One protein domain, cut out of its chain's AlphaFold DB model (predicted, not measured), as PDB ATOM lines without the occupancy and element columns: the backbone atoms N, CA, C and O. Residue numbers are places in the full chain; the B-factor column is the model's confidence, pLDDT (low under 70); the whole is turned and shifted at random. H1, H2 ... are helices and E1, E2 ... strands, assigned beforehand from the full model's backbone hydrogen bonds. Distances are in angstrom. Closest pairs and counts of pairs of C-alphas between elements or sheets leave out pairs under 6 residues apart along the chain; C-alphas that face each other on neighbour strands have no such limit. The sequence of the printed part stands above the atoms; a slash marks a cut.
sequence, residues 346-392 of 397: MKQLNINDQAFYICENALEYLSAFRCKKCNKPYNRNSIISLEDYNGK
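AT A GLANCE: This is residues 346 to 392 of the 397 residues of the protein "Alpha-type protein kinase domain-containing protein" of Paramecium tetraurelia (UniProt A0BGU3). A two-stranded hairpin, E1 and E2, makes one end of a loosely joined fold; E2 runs on into the short helix H1, and a long loop, residues 368 to 385, goes out to the opposite end around Asn 375 and folds back to a second short helix, H2. Contacts between the named parts are few. You are reading 47 printed residues with two named strands and two named helices, in the order E1, E2, H1, H2; the class is mixed, helices and strands, and the sheet, E1 - E2, is antiparallel. The whole is only just compact, close to loose, with a radius of gyration of the C-alphas of 11.0 A and spans of 29 by 22 by 18 A.

IN THESE COORDINATES: Find C-alpha 346 at (544.292, 199.971, 849.607); from there E1, residues 346 to 351, runs 16.4 A. E2, residues 354 to 359, returns over 16.7 A. H1, residues 360 to 367, covers 10.5 A and ends at C-alpha 367, (533.052, 207.065, 852.605). H2, residues 386 to 390, covers 6.0 A and ends at C-alpha 390, (539.969, 216.354, 860.887).

HOW THE PARTS SIT: Look first at the hairpin: E1 and E2 are antiparallel at 157 degrees, with N 349 and O 356 at 2.9 A and N 356 and O 349 at 2.8 A, within hydrogen-bond range. The closest C-alphas of E1 and H1, Met 346 and Glu 360, are 5.8 A apart. H1 and H2 are close but not clearly touching; their closest C-alphas, Leu 366 and Tyr 389, are 7.8 A apart. H2 is apart from E1 and E2. In H1 and H2 every O i to N i+4 pair is within hydrogen-bond range.

THE WHOLE: The two C-alphas farthest apart, Asp 353 and Asn 375, stand 29.8 A from each other. The printed part has no cut. The links E1 to E2 and E2 to H1 are tight; H1 to H2 is long, with 18 residues. Mean pLDDT of the printed part is 78.2; look for values under 70 at residues 346 to 347 and 360 to 361.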
ATOM      1  N   MET A 346     545.419 200.299 850.481       59.00
ATOM      2  CA  MET A 346     544.292 199.971 849.607       59.00
ATOM      3  C   MET A 346     544.289 200.839 848.348       59.00
ATOM      4  O   MET A 346     543.683 200.472 847.344       59.00
ATOM      5  N   LYS A 347     544.930 202.015 848.408       67.50
ATOM      6  CA  LYS A 347     544.958 202.949 847.286       67.50
ATOM      7  C   LYS A 347     546.189 203.847 847.290       67.50
ATOM      8  O   LYS A 347     546.506 204.467 848.305       67.50
ATOM      9  N   GLN A 348     546.812 203.954 846.121       82.56
ATOM     10  CA  GLN A 348     547.750 205.013 845.770       82.56
ATOM     11  C   GLN A 348     547.039 205.980 844.817       82.56
ATOM     12  O   GLN A 348     546.476 205.558 843.808       82.56
ATOM     13  N   LEU A 349     547.033 207.268 845.151       81.06
ATOM     14  CA  LEU A 349     546.566 208.339 844.273       81.06
ATOM     15  C   LEU A 349     547.765 209.182 843.864       81.06
ATOM     16  O   LEU A 349     548.518 209.624 844.727       81.06
ATOM     17  N   ASN A 350     547.920 209.419 842.566       80.88
ATOM     18  CA  ASN A 350     548.932 210.331 842.046       80.88
ATOM     19  C   ASN A 350     548.233 211.640 841.676       80.88
ATOM     20  O   ASN A 350     547.348 211.644 840.820       80.88
ATOM     21  N   ILE A 351     548.589 212.732 842.352       75.12
ATOM     22  CA  ILE A 351     548.065 214.077 842.084       75.12
ATOM     23  C   ILE A 351     549.268 215.004 841.961       75.12
ATOM     24  O   ILE A 351     550.068 215.066 842.890       75.12
ATOM     25  N   ASN A 352     549.391 215.716 840.835       79.31
ATOM     26  CA  ASN A 352     550.495 216.648 840.561       79.31
ATOM     27  C   ASN A 352     551.878 216.022 840.839       79.31
ATOM     28  O   ASN A 352     552.666 216.566 841.606       79.31
ATOM     29  N   ASP A 353     552.118 214.828 840.288       78.81
ATOM     30  CA  ASP A 353     553.353 214.038 840.445       78.81
ATOM     31  C   ASP A 353     553.711 213.612 841.883       78.81
ATOM     32  O   ASP A 353     554.767 213.026 842.124       78.81
ATOM     33  N   GLN A 354     552.804 213.811 842.844       79.69
ATOM     34  CA  GLN A 354     552.950 213.331 844.212       79.69
ATOM     35  C   GLN A 354     552.066 212.104 844.469       79.69
ATOM     36  O   GLN A 354     550.851 212.125 844.257       79.69
ATOM     37  N   ALA A 355     552.686 211.029 844.965       81.00
ATOM     38  CA  ALA A 355     551.993 209.815 845.379       81.00
ATOM     39  C   ALA A 355     551.460 209.939 846.813       81.00
ATOM     40  O   ALA A 355     552.198 210.246 847.753       81.00
ATOM     41  N   PHE A 356     550.177 209.637 846.989       82.38
ATOM     42  CA  PHE A 356     549.491 209.617 848.274       82.38
ATOM     43  C   PHE A 356     548.936 208.228 848.557       82.38
ATOM     44  O   PHE A 356     548.184 207.671 847.757       82.38
ATOM     45  N   TYR A 357     549.258 207.692 849.730       82.56
ATOM     46  CA  TYR A 357     548.793 206.379 850.165       82.56
ATOM     47  C   TYR A 357     547.615 206.525 851.126       82.56
ATOM     48  O   TYR A 357     547.669 207.317 852.066       82.56
ATOM     49  N   ILE A 358     546.538 205.773 850.921       78.94
ATOM     50  CA  ILE A 358     545.344 205.811 851.776       78.94
ATOM     51  C   ILE A 358     545.067 204.393 852.287       78.94
ATOM     52  O   ILE A 358     544.976 203.451 851.499       78.94
ATOM     53  N   CYS A 359     544.969 204.230 853.612       73.94
ATOM     54  CA  CYS A 359     544.640 202.943 854.225       73.94
ATOM     55  C   CYS A 359     543.124 202.688 854.246       73.94
ATOM     56  O   CYS A 359     542.327 203.617 854.114       73.94
ATOM     57  N   GLU A 360     542.745 201.426 854.459       68.62
ATOM     58  CA  GLU A 360     541.356 200.943 854.542       68.62
ATOM     59  C   GLU A 360     540.485 201.800 855.480       68.62
ATOM     60  O   GLU A 360     539.508 202.398 855.034       68.62
ATOM     61  N   ASN A 361     540.919 202.000 856.728       64.50
ATOM     62  CA  ASN A 361     540.168 202.773 857.726       64.50
ATOM     63  C   ASN A 361     539.948 204.239 857.317       64.50
ATOM     64  O   ASN A 361     538.906 204.821 857.611       64.50
ATOM     65  N   ALA A 362     540.926 204.862 856.650       70.88
ATOM     66  CA  ALA A 362     540.776 206.233 856.167       70.88
ATOM     67  C   ALA A 362     539.768 206.301 855.009       70.88
ATOM     68  O   ALA A 362     539.001 207.257 854.919       70.88
ATOM     69  N   LEU A 363     539.736 205.280 854.148       74.88
ATOM     70  CA  LEU A 363     538.784 205.183 853.045       74.88
ATOM     71  C   LEU A 363     537.351 204.940 853.544       74.88
ATOM     72  O   LEU A 363     536.419 205.567 853.041       74.88
ATOM     73  N   GLU A 364     537.174 204.067 854.538       71.31
ATOM     74  CA  GLU A 364     535.886 203.843 855.202       71.31
ATOM     75  C   GLU A 364     535.381 205.123 855.865       71.31
ATOM     76  O   GLU A 364     534.245 205.536 855.630       71.31
ATOM     77  N   TYR A 365     536.249 205.808 856.609       73.12
ATOM     78  CA  TYR A 365     535.906 207.066 857.261       73.12
ATOM     79  C   TYR A 365     535.475 208.143 856.257       73.12
ATOM     80  O   TYR A 365     534.429 208.768 856.420       73.12
ATOM     81  N   LEU A 366     536.226 208.306 855.165       77.25
ATOM     82  CA  LEU A 366     535.878 209.224 854.080       77.25
ATOM     83  C   LEU A 366     534.596 208.820 853.344       77.25
ATOM     84  O   LEU A 366     533.877 209.681 852.849       77.25
ATOM     85  N   SER A 367     534.274 207.527 853.271       77.62
ATOM     86  CA  SER A 367     533.052 207.065 852.605       77.62
ATOM     87  C   SER A 367     531.765 207.492 853.317       77.62
ATOM     88  O   SER A 367     530.713 207.549 852.684       77.62
ATOM     89  N   ALA A 368     531.860 207.866 854.597       77.00
ATOM     90  CA  ALA A 368     530.762 208.462 855.347       77.00
ATOM     91  C   ALA A 368     530.561 209.962 855.044       77.00
ATOM     92  O   ALA A 368     529.549 210.537 855.446       77.00
ATOM     93  N   PHE A 369     531.501 210.620 854.350       80.06
ATOM     94  CA  PHE A 369     531.439 212.062 854.116       80.06
ATOM     95  C   PHE A 369     530.468 212.393 852.981       80.06
ATOM     96  O   PHE A 369     530.437 211.745 851.930       80.06
ATOM     97  N   ARG A 370     529.716 213.479 853.175       80.25
ATOM     98  CA  ARG A 370     528.877 214.106 852.151       80.25
ATOM     99  C   ARG A 370     529.281 215.563 851.976       80.25
ATOM    100  O   ARG A 370     529.618 216.239 852.945       80.25
ATOM    101  N   CYS A 371     529.263 216.034 850.734       83.12
ATOM    102  CA  CYS A 371     529.570 217.420 850.408       83.12
ATOM    103  C   CYS A 371     528.610 218.362 851.142       83.12
ATOM    104  O   CYS A 371     527.397 218.253 850.979       83.12
ATOM    105  N   LYS A 372     529.139 219.334 851.887       85.19
ATOM    106  CA  LYS A 372     528.326 220.301 852.638       85.19
ATOM    107  C   LYS A 372     527.430 221.173 851.748       85.19
ATOM    108  O   LYS A 372     526.396 221.631 852.213       85.19
ATOM    109  N   LYS A 373     527.811 221.398 850.484       87.12
ATOM    110  CA  LYS A 373     527.057 222.244 849.541       87.12
ATOM    111  C   LYS A 373     526.012 221.478 848.730       87.12
ATOM    112  O   LYS A 373     524.903 221.962 848.554       87.12
ATOM    113  N   CYS A 374     526.358 220.300 848.209       88.88
ATOM    114  CA  CYS A 374     525.499 219.563 847.268       88.88
ATOM    115  C   CYS A 374     525.077 218.169 847.758       88.88
ATOM    116  O   CYS A 374     524.432 217.429 847.021       88.88
ATOM    117  N   ASN A 375     525.474 217.789 848.977       83.00
ATOM    118  CA  ASN A 375     525.147 216.530 849.654       83.00
ATOM    119  C   ASN A 375     525.557 215.234 848.919       83.00
ATOM    120  O   ASN A 375     525.190 214.127 849.330       83.00
ATOM    121  N   LYS A 376     526.341 215.349 847.839       86.75
ATOM    122  CA  LYS A 376     526.902 214.204 847.114       86.75
ATOM    123  C   LYS A 376     527.922 213.463 847.990       86.75
ATOM    124  O   LYS A 376     528.654 214.121 848.736       86.75
ATOM    125  N   PRO A 377     527.989 212.121 847.910       82.56
ATOM    126  CA  PRO A 377     528.984 211.349 848.643       82.56
ATOM    127  C   PRO A 377     530.397 211.723 848.187       82.56
ATOM    128  O   PRO A 377     530.611 212.110 847.035       82.56
ATOM    129  N   TYR A 378     531.358 211.601 849.096       83.44
ATOM    130  CA  TYR A 378     532.764 211.826 848.783       83.44
ATOM    131  C   TYR A 378     533.239 210.933 847.620       83.44
ATOM    132  O   TYR A 378     533.014 209.719 847.592       83.44
ATOM    133  N   ASN A 379     533.928 211.551 846.654       82.38
ATOM    134  CA  ASN A 379     534.521 210.847 845.526       82.38
ATOM    135  C   ASN A 379     535.843 210.202 845.959       82.38
ATOM    136  O   ASN A 379     536.833 210.883 846.230       82.38
ATOM    137  N   ARG A 380     535.885 208.867 845.934       77.00
ATOM    138  CA  ARG A 380     537.064 208.077 846.321       77.00
ATOM    139  C   ARG A 380     538.303 208.340 845.449       77.00
ATOM    140  O   ARG A 380     539.367 207.817 845.771       77.00
ATOM    141  N   ASN A 381     538.195 209.090 844.350       79.56
ATOM    142  CA  ASN A 381     539.300 209.454 843.452       79.56
ATOM    143  C   ASN A 381     539.905 210.846 843.718       79.56
ATOM    144  O   ASN A 381     540.817 211.239 843.003       79.56
ATOM    145  N   SER A 382     539.433 211.586 844.724       80.94
ATOM    146  CA  SER A 382     539.953 212.920 845.083       80.94
ATOM    147  C   SER A 382     540.602 212.937 846.466       80.94
ATOM    148  O   SER A 382     540.181 212.180 847.329       80.94
ATOM    149  N   ILE A 383     541.578 213.806 846.723       84.94
ATOM    150  CA  ILE A 383     542.109 214.047 848.079       84.94
ATOM    151  C   ILE A 383     541.436 215.283 848.679       84.94
ATOM    152  O   ILE A 383     541.162 216.240 847.962       84.94
ATOM    153  N   ILE A 384     541.172 215.252 849.986       83.88
ATOM    154  CA  ILE A 384     540.733 216.419 850.762       83.88
ATOM    155  C   ILE A 384     541.870 216.885 851.668       83.88
ATOM    156  O   ILE A 384     542.784 216.116 851.976       83.88
ATOM    157  N   SER A 385     541.823 218.144 852.098       82.69
ATOM    158  CA  SER A 385     542.825 218.677 853.018       82.69
ATOM    159  C   SER A 385     542.801 217.931 854.365       82.69
ATOM    160  O   SER A 385     541.793 217.338 854.758       82.69
ATOM    161  N   LEU A 386     543.919 217.942 855.101       75.31
ATOM    162  CA  LEU A 386     543.954 217.370 856.457       75.31
ATOM    163  C   LEU A 386     543.043 218.129 857.425       75.31
ATOM    164  O   LEU A 386     542.503 217.531 858.353       75.31
ATOM    165  N   GLU A 387     542.873 219.429 857.201       78.38
ATOM    166  CA  GLU A 387     541.959 220.277 857.961       78.38
ATOM    167  C   GLU A 387     540.510 219.815 857.776       78.38
ATOM    168  O   GLU A 387     539.826 219.536 858.758       78.38
ATOM    169  N   ASP A 388     540.091 219.592 856.531       78.69
ATOM    170  CA  ASP A 388     538.777 219.046 856.177       78.69
ATOM    171  C   ASP A 388     538.545 217.636 856.736       78.69
ATOM    172  O   ASP A 388     537.490 217.329 857.302       78.69
ATOM    173  N   TYR A 389     539.558 216.775 856.633       77.75
ATOM    174  CA  TYR A 389     539.517 215.419 857.177       77.75
ATOM    175  C   TYR A 389     539.307 215.415 858.701       77.75
ATOM    176  O   TYR A 389     538.444 214.693 859.213       77.75
ATOM    177  N   ASN A 390     540.066 216.241 859.429       71.81
ATOM    178  CA  ASN A 390     539.969 216.354 860.887       71.81
ATOM    179  C   ASN A 390     538.681 217.070 861.321       71.81
ATOM    180  O   ASN A 390     538.059 216.677 862.308       71.81
ATOM    181  N   GLY A 391     538.249 218.074 860.555       70.06
ATOM    182  CA  GLY A 391     537.031 218.852 860.770       70.06
ATOM    183  C   GLY A 391     535.737 218.149 860.351       70.06
ATOM    184  O   GLY A 391     534.661 218.736 860.479       70.06
ATOM    185  N   LYS A 392     535.814 216.902 859.855       72.94
ATOM    186  CA  LYS A 392     534.664 216.124 859.349       72.94
ATOM    187  C   LYS A 392     533.865 216.889 858.294       72.94
ATOM    188  O   LYS A 392     532.634 216.830 858.251       72.94
TER     189      LYS A 392